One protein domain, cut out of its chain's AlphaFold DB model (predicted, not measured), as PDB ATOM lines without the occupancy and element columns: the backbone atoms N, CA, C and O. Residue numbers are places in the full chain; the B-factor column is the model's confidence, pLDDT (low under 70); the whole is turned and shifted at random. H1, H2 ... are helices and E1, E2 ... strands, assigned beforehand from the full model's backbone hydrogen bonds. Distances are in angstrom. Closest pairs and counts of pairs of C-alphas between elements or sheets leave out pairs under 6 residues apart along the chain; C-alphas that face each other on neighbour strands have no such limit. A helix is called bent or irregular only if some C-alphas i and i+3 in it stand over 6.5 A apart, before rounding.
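AT A GLANCE: This is residues 4 to 110 of the 146 residues of an uncharacterized protein of Phytophthora fragariae (UniProt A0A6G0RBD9). Two separate lobes sit at the ends of a long, drawn-out model: a two-stranded hairpin, E1 and E2, with the short helix H4 at its base, and a cluster of three helices, H1, H2 and H3. The end of H3 and the link after it bridge them, and residues 69 to 79 stand free. The printed part has 107 residues, with four named helices and two named strands in the order H1 H2 H3 E1 E2 H4; the sheet is antiparallel and the class is mixed. The whole is extended, with a radius of gyration of the C-alphas of 24.5 A and spans of 80 by 31 by 24 A.

HOW THE PARTS SIT: Look first at E1, residues 84 to 91, and E2, residues 94 to 101: they form an antiparallel hairpin at 151 degrees, with N 87 and O 98 within hydrogen-bond range at 2.8 A. A tight link leads to H4, residues 102 to 108; the closest C-alphas of E1 and H4, Thr 84 and Val 102, are 5.8 A apart. At the other end, H2, residues 30 to 42, and H3, residues 55 to 71, form a helical hairpin, at a shallow tilt of 25 degrees, opposite ways. H3 touches H2 with residues 57 to 64 alone, closest at the C-alphas of Ala 60 and Ala 32, 4.7 A. H1, residues 4 to 23, touches H2 at a steep tilt of 54 degrees, opposite ways, closest at the C-alphas of Gly 9 and Pro 41, 5.2 A. H1 and H3 are apart. Every O i to N i+4 pair is within hydrogen-bond range in H3 and H4, against 15 of 16 in H1 and 7 of 9 in H2.

IN THESE COORDINATES: Find C-alpha 84 at (34.006, -44.086, 27.864), where E1 begins its 20.4 A; E2 measures 22.0 A and H4 9.9 A, ending at C-alpha 108, (48.337, -46.897, 30.297). H1 starts at C-alpha 4, (51.205, -19.761, 76.359), and measures 29.0 A, H2 19.6 A and H3 24.0 A. H2 is irregular, but only just: C-alphas 38 and 41 are 6.6 A apart.

THE WHOLE: The two C-alphas farthest apart, those of Met 46 and Asn 92, are 80.7 A apart. The printed part has no cut; the links H2 to H3 and H3 to E1 are long. Look for pLDDT under 70 at residues 4 to 11, 45 to 48 and 70 to 82.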
ATOM      1  N   VAL A   4      52.322 -18.823  76.077       48.41
ATOM      2  CA  VAL A   4      51.205 -19.761  76.359       48.41
ATOM      3  C   VAL A   4      49.832 -19.228  75.906       48.41
ATOM      4  O   VAL A   4      48.880 -19.984  75.740       48.41
ATOM      5  N   TYR A   5      49.713 -17.917  75.691       55.41
ATOM      6  CA  TYR A   5      48.451 -17.271  75.343       55.41
ATOM      7  C   TYR A   5      48.036 -17.475  73.881       55.41
ATOM      8  O   TYR A   5      46.845 -17.390  73.589       55.41
ATOM      9  N   PHE A   6      48.964 -17.744  72.956       52.88
ATOM     10  CA  PHE A   6      48.634 -17.734  71.527       52.88
ATOM     11  C   PHE A   6      47.929 -19.018  71.069       52.88
ATOM     12  O   PHE A   6      46.853 -18.947  70.473       52.88
ATOM     13  N   SER A   7      48.470 -20.193  71.405       57.59
ATOM     14  CA  SER A   7      47.828 -21.491  71.139       57.59
ATOM     15  C   SER A   7      46.472 -21.622  71.853       57.59
ATOM     16  O   SER A   7      45.475 -22.024  71.242       57.59
ATOM     17  N   GLN A   8      46.394 -21.174  73.112       59.81
ATOM     18  CA  GLN A   8      45.141 -21.069  73.864       59.81
ATOM     19  C   GLN A   8      44.162 -20.073  73.213       59.81
ATOM     20  O   GLN A   8      42.959 -20.339  73.150       59.81
ATOM     21  N   GLY A   9      44.671 -18.969  72.665       66.56
ATOM     22  CA  GLY A   9      43.899 -17.966  71.936       66.56
ATOM     23  C   GLY A   9      43.256 -18.511  70.660       66.56
ATOM     24  O   GLY A   9      42.084 -18.242  70.415       66.56
ATOM     25  N   ILE A  10      43.964 -19.331  69.875       69.00
ATOM     26  CA  ILE A  10      43.420 -19.957  68.651       69.00
ATOM     27  C   ILE A  10      42.282 -20.939  68.984       69.00
ATOM     28  O   ILE A  10      41.274 -20.986  68.274       69.00
ATOM     29  N   GLN A  11      42.399 -21.705  70.077       69.94
ATOM     30  CA  GLN A  11      41.318 -22.596  70.517       69.94
ATOM     31  C   GLN A  11      40.099 -21.813  71.025       69.94
ATOM     32  O   GLN A  11      38.978 -22.067  70.577       69.94
ATOM     33  N   ALA A  12      40.320 -20.798  71.867       75.94
ATOM     34  CA  ALA A  12      39.267 -19.898  72.339       75.94
ATOM     35  C   ALA A  12      38.578 -19.141  71.184       75.94
ATOM     36  O   ALA A  12      37.362 -18.928  71.201       75.94
ATOM     37  N   ALA A  13      39.331 -18.793  70.137       78.81
ATOM     38  CA  ALA A  13      38.802 -18.216  68.907       78.81
ATOM     39  C   ALA A  13      37.893 -19.202  68.158       78.81
ATOM     40  O   ALA A  13      36.809 -18.831  67.707       78.81
ATOM     41  N   GLY A  14      38.292 -20.474  68.068       80.62
ATOM     42  CA  GLY A  14      37.476 -21.536  67.475       80.62
ATOM     43  C   GLY A  14      36.145 -21.762  68.203       80.62
ATOM     44  O   GLY A  14      35.124 -22.007  67.546       80.62
ATOM     45  N   ASP A  15      36.141 -21.649  69.532       83.00
ATOM     46  CA  ASP A  15      34.936 -21.740  70.364       83.00
ATOM     47  C   ASP A  15      34.033 -20.514  70.206       83.00
ATOM     48  O   ASP A  15      32.827 -20.663  70.004       83.00
ATOM     49  N   THR A  16      34.617 -19.312  70.210       83.81
ATOM     50  CA  THR A  16      33.900 -18.052  69.953       83.81
ATOM     51  C   THR A  16      33.215 -18.073  68.585       83.81
ATOM     52  O   THR A  16      32.035 -17.735  68.475       83.81
ATOM     53  N   LEU A  17      33.907 -18.555  67.543       83.75
ATOM     54  CA  LEU A  17      33.312 -18.729  66.214       83.75
ATOM     55  C   LEU A  17      32.128 -19.685  66.232       83.75
ATOM     56  O   LEU A  17      31.112 -19.411  65.600       83.75
ATOM     57  N   ARG A  18      32.258 -20.809  66.944       84.62
ATOM     58  CA  ARG A  18      31.202 -21.822  67.023       84.62
ATOM     59  C   ARG A  18      29.942 -21.256  67.678       84.62
ATOM     60  O   ARG A  18      28.849 -21.483  67.168       84.62
ATOM     61  N   GLN A  19      30.100 -20.482  68.753       85.81
ATOM     62  CA  GLN A  19      28.987 -19.801  69.421       85.81
ATOM     63  C   GLN A  19      28.325 -18.765  68.506       85.81
ATOM     64  O   GLN A  19      27.101 -18.679  68.459       85.81
ATOM     65  N   PHE A  20      29.114 -18.005  67.738       85.75
ATOM     66  CA  PHE A  20      28.578 -17.041  66.777       85.75
ATOM     67  C   PHE A  20      27.799 -17.720  65.643       85.75
ATOM     68  O   PHE A  20      26.714 -17.267  65.282       85.75
ATOM     69  N   GLU A  21      28.320 -18.817  65.099       87.31
ATOM     70  CA  GLU A  21      27.641 -19.646  64.097       87.31
ATOM     71  C   GLU A  21      26.287 -20.166  64.607       87.31
ATOM     72  O   GLU A  21      25.276 -20.056  63.912       87.31
ATOM     73  N   GLU A  22      26.248 -20.676  65.840       88.19
ATOM     74  CA  GLU A  22      25.028 -21.177  66.482       88.19
ATOM     75  C   GLU A  22      24.011 -20.062  66.743       88.19
ATOM     76  O   GLU A  22      22.839 -20.211  66.398       88.19
ATOM     77  N   ALA A  23      24.458 -18.922  67.276       87.44
ATOM     78  CA  ALA A  23      23.602 -17.769  67.542       87.44
ATOM     79  C   ALA A  23      22.979 -17.179  66.264       87.44
ATOM     80  O   ALA A  23      21.859 -16.673  66.304       87.44
ATOM     81  N   ASN A  24      23.682 -17.264  65.130       85.19
ATOM     82  CA  ASN A  24      23.237 -16.713  63.847       85.19
ATOM     83  C   ASN A  24      22.659 -17.768  62.886       85.19
ATOM     84  O   ASN A  24      22.302 -17.427  61.762       85.19
ATOM     85  N   THR A  25      22.542 -19.037  63.305       87.56
ATOM     86  CA  THR A  25      22.069 -20.156  62.459       87.56
ATOM     87  C   THR A  25      22.795 -20.218  61.106       87.56
ATOM     88  O   THR A  25      22.191 -20.408  60.052       87.56
ATOM     89  N   MET A  26      24.114 -20.039  61.120       85.69
ATOM     90  CA  MET A  26      24.946 -20.092  59.919       85.69
ATOM     91  C   MET A  26      26.214 -20.906  60.171       85.69
ATOM     92  O   MET A  26      26.601 -21.128  61.315       85.69
ATOM     93  N   ARG A  27      26.880 -21.351  59.105       86.25
ATOM     94  CA  ARG A  27      28.186 -22.015  59.186       86.25
ATOM     95  C   ARG A  27      29.153 -21.354  58.222       86.25
ATOM     96  O   ARG A  27      28.791 -21.089  57.079       86.25
ATOM     97  N   PHE A  28      30.365 -21.088  58.694       85.94
ATOM     98  CA  PHE A  28      31.452 -20.696  57.813       85.94
ATOM     99  C   PHE A  28      31.998 -21.927  57.095       85.94
ATOM    100  O   PHE A  28      32.037 -23.017  57.672       85.94
ATOM    101  N   GLY A  29      32.440 -21.749  55.851       85.81
ATOM    102  CA  GLY A  29      33.253 -22.770  55.211       85.81
ATOM    103  C   GLY A  29      34.656 -22.808  55.821       85.81
ATOM    104  O   GLY A  29      35.019 -22.005  56.692       85.81
ATOM    105  N   SER A  30      35.433 -23.811  55.426       86.44
ATOM    106  CA  SER A  30      36.730 -24.106  56.034       86.44
ATOM    107  C   SER A  30      37.738 -22.969  55.848       86.44
ATOM    108  O   SER A  30      38.519 -22.704  56.768       86.44
ATOM    109  N   VAL A  31      37.686 -22.252  54.721       86.19
ATOM    110  CA  VAL A  31      38.604 -21.153  54.406       86.19
ATOM    111  C   VAL A  31      38.302 -19.944  55.287       86.19
ATOM    112  O   VAL A  31      39.197 -19.453  55.983       86.19
ATOM    113  N   ALA A  32      37.046 -19.480  55.328       88.62
ATOM    114  CA  ALA A  32      36.667 -18.349  56.175       88.62
ATOM    115  C   ALA A  32      36.868 -18.670  57.656       88.62
ATOM    116  O   ALA A  32      37.381 -17.833  58.400       88.62
ATOM    117  N   ARG A  33      36.547 -19.894  58.088       88.44
ATOM    118  CA  ARG A  33      36.756 -20.322  59.474       88.44
ATOM    119  C   ARG A  33      38.230 -20.271  59.876       88.44
ATOM    120  O   ARG A  33      38.531 -19.768  60.957       88.44
ATOM    121  N   SER A  34      39.134 -20.759  59.024       86.94
ATOM    122  CA  SER A  34      40.573 -20.737  59.308       86.94
ATOM    123  C   SER A  34      41.148 -19.321  59.315       86.94
ATOM    124  O   SER A  34      42.057 -19.025  60.087       86.94
ATOM    125  N   HIS A  35      40.643 -18.435  58.456       86.88
ATOM    126  CA  HIS A  35      41.055 -17.036  58.470       86.88
ATOM    127  C   HIS A  35      40.642 -16.353  59.780       86.88
ATOM    128  O   HIS A  35      41.463 -15.725  60.448       86.88
ATOM    129  N   LEU A  36      39.379 -16.521  60.174       87.25
ATOM    130  CA  LEU A  36      38.817 -15.906  61.374       87.25
ATOM    131  C   LEU A  36      39.437 -16.449  62.666       87.25
ATOM    132  O   LEU A  36      39.664 -15.681  63.598       87.25
ATOM    133  N   SER A  37      39.756 -17.746  62.727       85.38
ATOM    134  CA  SER A  37      40.453 -18.312  63.885       85.38
ATOM    135  C   SER A  37      41.850 -17.721  64.063       85.38
ATOM    136  O   SER A  37      42.286 -17.562  65.195       85.38
ATOM    137  N   ALA A  38      42.533 -17.350  62.975       83.62
ATOM    138  CA  ALA A  38      43.858 -16.736  63.023       83.62
ATOM    139  C   ALA A  38      43.831 -15.233  63.363       83.62
ATOM    140  O   ALA A  38      44.793 -14.712  63.931       83.62
ATOM    141  N   THR A  39      42.763 -14.515  63.002       83.00
ATOM    142  CA  THR A  39      42.651 -13.066  63.240       83.00
ATOM    143  C   THR A  39      42.046 -12.729  64.597       83.00
ATOM    144  O   THR A  39      42.417 -11.715  65.186       83.00
ATOM    145  N   LEU A  40      41.176 -13.584  65.132       80.94
ATOM    146  CA  LEU A  40      40.514 -13.379  66.419       80.94
ATOM    147  C   LEU A  40      41.452 -13.171  67.615       80.94
ATOM    148  O   LEU A  40      41.229 -12.212  68.349       80.94
ATOM    149  N   PRO A  41      42.514 -13.975  67.817       79.00
ATOM    150  CA  PRO A  41      43.431 -13.785  68.944       79.00
ATOM    151  C   PRO A  41      44.203 -12.462  68.886       79.00
ATOM    152  O   PRO A  41      44.847 -12.078  69.853       79.00
ATOM    153  N   ARG A  42      44.183 -11.780  67.733       77.06
ATOM    154  CA  ARG A  42      44.811 -10.468  67.536       77.06
ATOM    155  C   ARG A  42      43.862  -9.319  67.868       77.06
ATOM    156  O   ARG A  42      44.275  -8.162  67.810       77.06
ATOM    157  N   GLN A  43      42.596  -9.614  68.162       71.38
ATOM    158  CA  GLN A  43      41.641  -8.613  68.612       71.38
ATOM    159  C   GLN A  43      41.802  -8.373  70.117       71.38
ATOM    160  O   GLN A  43      42.126  -9.301  70.853       71.38
ATOM    161  N   PRO A  44      41.589  -7.136  70.595       72.88
ATOM    162  CA  PRO A  44      41.688  -6.843  72.017       72.88
ATOM    163  C   PRO A  44      40.652  -7.648  72.820       72.88
ATOM    164  O   PRO A  44      39.499  -7.774  72.393       72.88
ATOM    165  N   ASP A  45      41.064  -8.126  74.003       57.19
ATOM    166  CA  ASP A  45      40.421  -9.147  74.864       57.19
ATOM    167  C   ASP A  45      38.952  -8.899  75.279       57.19
ATOM    168  O   ASP A  45      38.341  -9.723  75.956       57.19
ATOM    169  N   MET A  46      38.358  -7.766  74.908       53.84
ATOM    170  CA  MET A  46      37.040  -7.313  75.374       53.84
ATOM    171  C   MET A  46      36.070  -6.984  74.231       53.84
ATOM    172  O   MET A  46      35.030  -6.361  74.455       53.84
ATOM    173  N   THR A  47      36.395  -7.370  72.999       62.84
ATOM    174  CA  THR A  47      35.550  -7.070  71.840       62.84
ATOM    175  C   THR A  47      34.627  -8.245  71.558       62.84
ATOM    176  O   THR A  47      35.089  -9.344  71.262       62.84
ATOM    177  N   THR A  48      33.309  -8.027  71.627       69.25
ATOM    178  CA  THR A  48      32.339  -8.982  71.074       69.25
ATOM    179  C   THR A  48      32.729  -9.264  69.629       69.25
ATOM    180  O   THR A  48      32.890  -8.322  68.848       69.25
ATOM    181  N   PHE A  49      32.874 -10.543  69.275       75.06
ATOM    182  CA  PHE A  49      33.169 -10.927  67.903       75.06
ATOM    183  C   PHE A  49      32.110 -10.341  66.965       75.06
ATOM    184  O   PHE A  49      30.924 -10.666  67.046       75.06
ATOM    185  N   THR A  50      32.566  -9.460  66.085       79.38
ATOM    186  CA  THR A  50      31.809  -8.975  64.940       79.38
ATOM    187  C   THR A  50      32.476  -9.503  63.690       79.38
ATOM    188  O   THR A  50      33.697  -9.674  63.652       79.38
ATOM    189  N   MET A  51      31.677  -9.751  62.661       79.94
ATOM    190  CA  MET A  51      32.220 -10.209  61.398       79.94
ATOM    191  C   MET A  51      33.150  -9.134  60.817       79.94
ATOM    192  O   MET A  51      32.687  -8.007  60.622       79.94
ATOM    193  N   PRO A  52      34.427  -9.450  60.530       81.31
ATOM    194  CA  PRO A  52      35.308  -8.510  59.859       81.31
ATOM    195  C   PRO A  52      34.763  -8.164  58.469       81.31
ATOM    196  O   PRO A  52      34.414  -9.053  57.688       81.31
ATOM    197  N   ASP A  53      34.685  -6.869  58.171       82.75
ATOM    198  CA  ASP A  53      34.324  -6.345  56.849       82.75
ATOM    199  C   ASP A  53      35.593  -5.978  56.067       82.75
ATOM    200  O   ASP A  53      35.829  -4.833  55.687       82.75
ATOM    201  N   ASP A  54      36.483  -6.958  55.921       85.75
ATOM    202  CA  ASP A  54      37.719  -6.817  55.163       85.75
ATOM    203  C   ASP A  54      37.689  -7.664  53.881       85.75
ATOM    204  O   ASP A  54      36.936  -8.634  53.741       85.75
ATOM    205  N   ASN A  55      38.537  -7.287  52.920       88.25
ATOM    206  CA  ASN A  55      38.610  -7.945  51.616       88.25
ATOM    207  C   ASN A  55      38.994  -9.434  51.739       88.25
ATOM    208  O   ASN A  55      38.471 -10.268  51.006       88.25
ATOM    209  N   THR A  56      39.852  -9.791  52.694       88.12
ATOM    210  CA  THR A  56      40.309 -11.174  52.900       88.12
ATOM    211  C   THR A  56      39.170 -12.049  53.406       88.12
ATOM    212  O   THR A  56      38.947 -13.133  52.870       88.12
ATOM    213  N   THR A  57      38.391 -11.557  54.369       87.00
ATOM    214  CA  THR A  57      37.184 -12.227  54.862       87.00
ATOM    215  C   THR A  57      36.140 -12.374  53.750       87.00
ATOM    216  O   THR A  57      35.505 -13.426  53.627       87.00
ATOM    217  N   GLY A  58      35.983 -11.359  52.893       87.81
ATOM    218  CA  GLY A  58      35.134 -11.432  51.700       87.81
ATOM    219  C   GLY A  58      35.587 -12.500  50.697       87.81
ATOM    220  O   GLY A  58      34.780 -13.322  50.263       87.81
ATOM    221  N   GLN A  59      36.880 -12.537  50.366       89.00
ATOM    222  CA  GLN A  59      37.459 -13.534  49.458       89.00
ATOM    223  C   GLN A  59      37.384 -14.951  50.028       89.00
ATOM    224  O   GLN A  59      37.053 -15.880  49.297       89.00
ATOM    225  N   ALA A  60      37.630 -15.126  51.328       88.75
ATOM    226  CA  ALA A  60      37.542 -16.424  51.986       88.75
ATOM    227  C   ALA A  60      36.124 -17.012  51.887       88.75
ATOM    228  O   ALA A  60      35.970 -18.175  51.525       88.75
ATOM    229  N   LYS A  61      35.083 -16.191  52.088       88.50
ATOM    230  CA  LYS A  61      33.687 -16.602  51.853       88.50
ATOM    231  C   LYS A  61      33.404 -16.942  50.392       88.50
ATOM    232  O   LYS A  61      32.661 -17.879  50.120       88.50
ATOM    233  N   ALA A  62      33.945 -16.163  49.455       86.94
ATOM    234  CA  ALA A  62      33.760 -16.420  48.029       86.94
ATOM    235  C   ALA A  62      34.408 -17.752  47.614       86.94
ATOM    236  O   ALA A  62      33.825 -18.497  46.831       86.94
ATOM    237  N   LEU A  63      35.574 -18.074  48.181       86.06
ATOM    238  CA  LEU A  63      36.230 -19.368  48.006       86.06
ATOM    239  C   LEU A  63      35.412 -20.500  48.626       86.06
ATOM    240  O   LEU A  63      35.198 -21.502  47.957       86.06
ATOM    241  N   ASP A  64      34.893 -20.327  49.843       86.75
ATOM    242  CA  ASP A  64      34.000 -21.312  50.465       86.75
ATOM    243  C   ASP A  64      32.759 -21.585  49.598       86.75
ATOM    244  O   ASP A  64      32.364 -22.735  49.432       86.75
ATOM    245  N   ALA A  65      32.171 -20.547  48.994       86.00
ATOM    246  CA  ALA A  65      31.051 -20.698  48.067       86.00
ATOM    247  C   ALA A  65      31.454 -21.439  46.779       86.00
ATOM    248  O   ALA A  65      30.711 -22.296  46.314       86.00
ATOM    249  N   ALA A  66      32.633 -21.153  46.222       81.56
ATOM    250  CA  ALA A  66      33.144 -21.838  45.034       81.56
ATOM    251  C   ALA A  66      33.494 -23.312  45.306       81.56
ATOM    252  O   ALA A  66      33.248 -24.169  44.456       81.56
ATOM    253  N   ILE A  67      34.032 -23.618  46.490       79.00
ATOM    254  CA  ILE A  67      34.274 -24.992  46.948       79.00
ATOM    255  C   ILE A  67      32.934 -25.704  47.123       79.00
ATOM    256  O   ILE A  67      32.759 -26.780  46.570       79.00
ATOM    257  N   ALA A  68      31.962 -25.085  47.798       79.81
ATOM    258  CA  ALA A  68      30.632 -25.660  47.968       79.81
ATOM    259  C   ALA A  68      29.908 -25.896  46.631       79.81
ATOM    260  O   ALA A  68      29.211 -26.892  46.502       79.81
ATOM    261  N   GLU A  69      30.086 -25.031  45.629       75.62
ATOM    262  CA  GLU A  69      29.567 -25.230  44.263       75.62
ATOM    263  C   GLU A  69      30.281 -26.387  43.544       75.62
ATOM    264  O   GLU A  69      29.662 -27.150  42.803       75.62
ATOM    265  N   SER A  70      31.583 -26.548  43.788       67.62
ATOM    266  CA  SER A  70      32.382 -27.642  43.223       67.62
ATOM    267  C   SER A  70      32.064 -28.993  43.881       67.62
ATOM    268  O   SER A  70      32.071 -30.021  43.210       67.62
ATOM    269  N   GLU A  71      31.772 -28.994  45.186       66.25
ATOM    270  CA  GLU A  71      31.378 -30.168  45.978       66.25
ATOM    271  C   GLU A  71      29.877 -30.471  45.907       66.25
ATOM    272  O   GLU A  71      29.464 -31.603  46.181       66.25
ATOM    273  N   ALA A  72      29.047 -29.482  45.543       59.75
ATOM    274  CA  ALA A  72      27.643 -29.704  45.253       59.75
ATOM    275  C   ALA A  72      27.556 -30.832  44.225       59.75
ATOM    276  O   ALA A  72      28.360 -30.862  43.286       59.75
ATOM    277  N   PRO A  73      26.612 -31.777  44.390       47.72
ATOM    278  CA  PRO A  73      26.482 -32.896  43.485       47.72
ATOM    279  C   PRO A  73      26.063 -32.359  42.119       47.72
ATOM    280  O   PRO A  73      24.885 -32.341  41.757       47.72
ATOM    281  N   HIS A  74      27.054 -32.007  41.307       46.19
ATOM    282  CA  HIS A  74      27.023 -32.318  39.902       46.19
ATOM    283  C   HIS A  74      26.550 -33.763  39.871       46.19
ATOM    284  O   HIS A  74      27.208 -34.663  40.398       46.19
ATOM    285  N   THR A  75      25.333 -33.976  39.377       43.56
ATOM    286  CA  THR A  75      24.686 -35.291  39.277       43.56
ATOM    287  C   THR A  75      25.373 -36.119  38.182       43.56
ATOM    288  O   THR A  75      24.744 -36.749  37.346       43.56
ATOM    289  N   GLU A  76      26.702 -36.095  38.186       45.00
ATOM    290  CA  GLU A  76      27.642 -36.799  37.343       45.00
ATOM    291  C   GLU A  76      28.817 -37.229  38.242       45.00
ATOM    292  O   GLU A  76      29.951 -36.789  38.118       45.00
ATOM    293  N   ALA A  77      28.492 -38.157  39.148       44.28
ATOM    294  CA  ALA A  77      29.371 -39.221  39.624       44.28
ATOM    295  C   ALA A  77      30.595 -38.847  40.484       44.28
ATOM    296  O   ALA A  77      31.747 -39.031  40.086       44.28
ATOM    297  N   THR A  78      30.341 -38.576  41.766       41.38
ATOM    298  CA  THR A  78      31.296 -38.786  42.874       41.38
ATOM    299  C   THR A  78      31.506 -40.281  43.161       41.38
ATOM    300  O   THR A  78      31.301 -40.798  44.257       41.38
ATOM    301  N   GLY A  79      31.889 -41.007  42.125       43.41
ATOM    302  CA  GLY A  79      32.176 -42.424  42.163       43.41
ATOM    303  C   GLY A  79      32.556 -42.811  40.765       43.41
ATOM    304  O   GLY A  79      31.663 -43.175  40.016       43.41
ATOM    305  N   THR A  80      33.839 -42.632  40.420       50.09
ATOM    306  CA  THR A  80      34.492 -43.181  39.224       50.09
ATOM    307  C   THR A  80      33.484 -43.506  38.125       50.09
ATOM    308  O   THR A  80      33.219 -44.676  37.840       50.09
ATOM    309  N   SER A  81      32.826 -42.481  37.566       53.03
ATOM    310  CA  SER A  81      31.973 -42.721  36.407       53.03
ATOM    311  C   SER A  81      32.918 -43.267  35.365       53.03
ATOM    312  O   SER A  81      33.844 -42.559  34.961       53.03
ATOM    313  N   ARG A  82      32.748 -44.534  34.985       62.31
ATOM    314  CA  ARG A  82      33.495 -45.128  33.880       62.31
ATOM    315  C   ARG A  82      33.130 -44.341  32.635       62.31
ATOM    316  O   ARG A  82      32.132 -44.614  31.973       62.31
ATOM    317  N   ARG A  83      33.891 -43.282  32.381       73.69
ATOM    318  CA  ARG A  83      33.693 -42.405  31.244       73.69
ATOM    319  C   ARG A  83      34.352 -43.088  30.068       73.69
ATOM    320  O   ARG A  83      35.571 -43.246  30.044       73.69
ATOM    321  N   THR A  84      33.535 -43.512  29.120       83.06
ATOM    322  CA  THR A  84      34.006 -44.086  27.864       83.06
ATOM    323  C   THR A  84      34.194 -42.966  26.847       83.06
ATOM    324  O   THR A  84      33.406 -42.019  26.804       83.06
ATOM    325  N   SER A  85      35.264 -43.034  26.061       83.25
ATOM    326  CA  SER A  85      35.533 -42.084  24.985       83.25
ATOM    327  C   SER A  85      35.961 -42.817  23.719       83.25
ATOM    328  O   SER A  85      36.703 -43.800  23.778       83.25
ATOM    329  N   SER A  86      35.518 -42.312  22.569       90.81
ATOM    330  CA  SER A  86      35.903 -42.838  21.265       90.81
ATOM    331  C   SER A  86      37.283 -42.316  20.865       90.81
ATOM    332  O   SER A  86      37.472 -41.119  20.635       90.81
ATOM    333  N   ILE A  87      38.246 -43.217  20.695       89.69
ATOM    334  CA  ILE A  87      39.554 -42.910  20.107       89.69
ATOM    335  C   ILE A  87      39.652 -43.485  18.697       89.69
ATOM    336  O   ILE A  87      38.990 -44.463  18.357       89.69
ATOM    337  N   ARG A  88      40.504 -42.897  17.852       92.75
ATOM    338  CA  ARG A  88      40.823 -43.450  16.529       92.75
ATOM    339  C   ARG A  88      42.262 -43.924  16.498       92.75
ATOM    340  O   ARG A  88      43.176 -43.141  16.738       92.75
ATOM    341  N   LEU A  89      42.453 -45.190  16.148       89.19
ATOM    342  CA  LEU A  89      43.766 -45.802  15.987       89.19
ATOM    343  C   LEU A  89      43.960 -46.218  14.533       89.19
ATOM    344  O   LEU A  89      43.014 -46.629  13.856       89.19
ATOM    345  N   ARG A  90      45.196 -46.115  14.044       92.88
ATOM    346  CA  ARG A  90      45.542 -46.567  12.698       92.88
ATOM    347  C   ARG A  90      46.008 -48.018  12.756       92.88
ATOM    348  O   ARG A  90      47.095 -48.291  13.251       92.88
ATOM    349  N   VAL A  91      45.202 -48.933  12.226       91.19
ATOM    350  CA  VAL A  91      45.494 -50.374  12.190       91.19
ATOM    351  C   VAL A  91      45.476 -50.835  10.737       91.19
ATOM    352  O   VAL A  91      44.529 -50.555  10.005       91.19
ATOM    353  N   ASN A  92      46.549 -51.495  10.292       90.31
ATOM    354  CA  ASN A  92      46.704 -51.985   8.913       90.31
ATOM    355  C   ASN A  92      46.445 -50.918   7.829       90.31
ATOM    356  O   ASN A  92      45.916 -51.211   6.762       90.31
ATOM    357  N   GLY A  93      46.803 -49.662   8.109       92.31
ATOM    358  CA  GLY A  93      46.648 -48.539   7.179       92.31
ATOM    359  C   GLY A  93      45.305 -47.804   7.253       92.31
ATOM    360  O   GLY A  93      45.236 -46.682   6.747       92.31
ATOM    361  N   PHE A  94      44.304 -48.350   7.948       91.94
ATOM    362  CA  PHE A  94      42.963 -47.772   8.086       91.94
ATOM    363  C   PHE A  94      42.749 -47.142   9.466       91.94
ATOM    364  O   PHE A  94      43.318 -47.590  10.460       91.94
ATOM    365  N   TRP A  95      41.915 -46.102   9.532       93.00
ATOM    366  CA  TRP A  95      41.470 -45.516  10.796       93.00
ATOM    367  C   TRP A  95      40.291 -46.310  11.347       93.00
ATOM    368  O   TRP A  95      39.243 -46.376  10.709       93.00
ATOM    369  N   VAL A  96      40.461 -46.880  12.536       94.44
ATOM    370  CA  VAL A  96      39.428 -47.644  13.237       94.44
ATOM    371  C   VAL A  96      39.093 -46.927  14.542       94.44
ATOM    372  O   VAL A  96      39.993 -46.489  15.261       94.44
ATOM    373  N   GLY A  97      37.798 -46.759  14.812       92.69
ATOM    374  CA  GLY A  97      37.295 -46.195  16.062       92.69
ATOM    375  C   GLY A  97      37.170 -47.270  17.137       92.69
ATOM    376  O   GLY A  97      36.652 -48.348  16.856       92.69
ATOM    377  N   TYR A  98      37.626 -46.967  18.349       90.94
ATOM    378  CA  TYR A  98      37.499 -47.825  19.522       90.94
ATOM    379  C   TYR A  98      36.915 -47.023  20.679       90.94
ATOM    380  O   TYR A  98      37.337 -45.895  20.923       90.94
ATOM    381  N   GLU A  99      35.981 -47.626  21.400       91.31
ATOM    382  CA  GLU A  99      35.522 -47.127  22.692       91.31
ATOM    383  C   GLU A  99      36.492 -47.601  23.769       91.31
ATOM    384  O   GLU A  99      36.757 -48.800  23.880       91.31
ATOM    385  N   VAL A 100      37.039 -46.671  24.547       88.81
ATOM    386  CA  VAL A 100      37.965 -46.988  25.638       88.81
ATOM    387  C   VAL A 100      37.529 -46.308  26.924       88.81
ATOM    388  O   VAL A 100      37.013 -45.189  26.901       88.81
ATOM    389  N   GLU A 101      37.745 -46.977  28.055       87.31
ATOM    390  CA  GLU A 101      37.584 -46.337  29.355       87.31
ATOM    391  C   GLU A 101      38.707 -45.311  29.557       87.31
ATOM    392  O   GLU A 101      39.892 -45.610  29.397       87.31
ATOM    393  N   VAL A 102      38.334 -44.081  29.909       83.81
ATOM    394  CA  VAL A 102      39.276 -42.965  30.053       83.81
ATOM    395  C   VAL A 102      40.288 -43.211  31.177       83.81
ATOM    396  O   VAL A 102      41.443 -42.812  31.035       83.81
ATOM    397  N   LEU A 103      39.896 -43.877  32.268       81.56
ATOM    398  CA  LEU A 103      40.811 -44.172  33.377       81.56
ATOM    399  C   LEU A 103      41.876 -45.195  32.988       81.56
ATOM    400  O   LEU A 103      43.059 -44.947  33.216       81.56
ATOM    401  N   ASP A 104      41.478 -46.283  32.330       84.62
ATOM    402  CA  ASP A 104      42.412 -47.293  31.829       84.62
ATOM    403  C   ASP A 104      43.381 -46.696  30.803       84.62
ATOM    404  O   ASP A 104      44.587 -46.945  30.857       84.62
ATOM    405  N   LEU A 105      42.879 -45.845  29.898       87.19
ATOM    406  CA  LEU A 105      43.725 -45.151  28.929       87.19
ATOM    407  C   LEU A 105      44.722 -44.208  29.622       87.19
ATOM    408  O   LEU A 105      45.899 -44.192  29.262       87.19
ATOM    409  N   ARG A 106      44.280 -43.432  30.619       84.75
ATOM    410  CA  ARG A 106      45.163 -42.557  31.406       84.75
ATOM    411  C   ARG A 106      46.246 -43.355  32.123       84.75
ATOM    412  O   ARG A 106      47.415 -42.993  32.016       84.75
ATOM    413  N   ALA A 107      45.876 -44.454  32.780       84.00
ATOM    414  CA  ALA A 107      46.812 -45.334  33.471       84.00
ATOM    415  C   ALA A 107      47.858 -45.921  32.509       84.00
ATOM    416  O   ALA A 107      49.053 -45.876  32.800       84.00
ATOM    417  N   ALA A 108      47.434 -46.387  31.330       86.69
ATOM    418  CA  ALA A 108      48.337 -46.897  30.297       86.69
ATOM    419  C   ALA A 108      49.312 -45.829  29.763       86.69
ATOM    420  O   ALA A 108      50.429 -46.157  29.366       86.69
ATOM    421  N   LEU A 109      48.907 -44.556  29.767       87.31
ATOM    422  CA  LEU A 109      49.728 -43.417  29.345       87.31
ATOM    423  C   LEU A 109      50.544 -42.785  30.488       87.31
ATOM    424  O   LEU A 109      51.279 -41.831  30.243       87.31
ATOM    425  N   GLY A 110      50.421 -43.281  31.725       83.19
ATOM    426  CA  GLY A 110      51.067 -42.692  32.903       83.19
ATOM    427  C   GLY A 110      50.514 -41.317  33.293       83.19
ATOM    428  O   GLY A 110      51.202 -40.537  33.949       83.19
TER     429      GLY A 110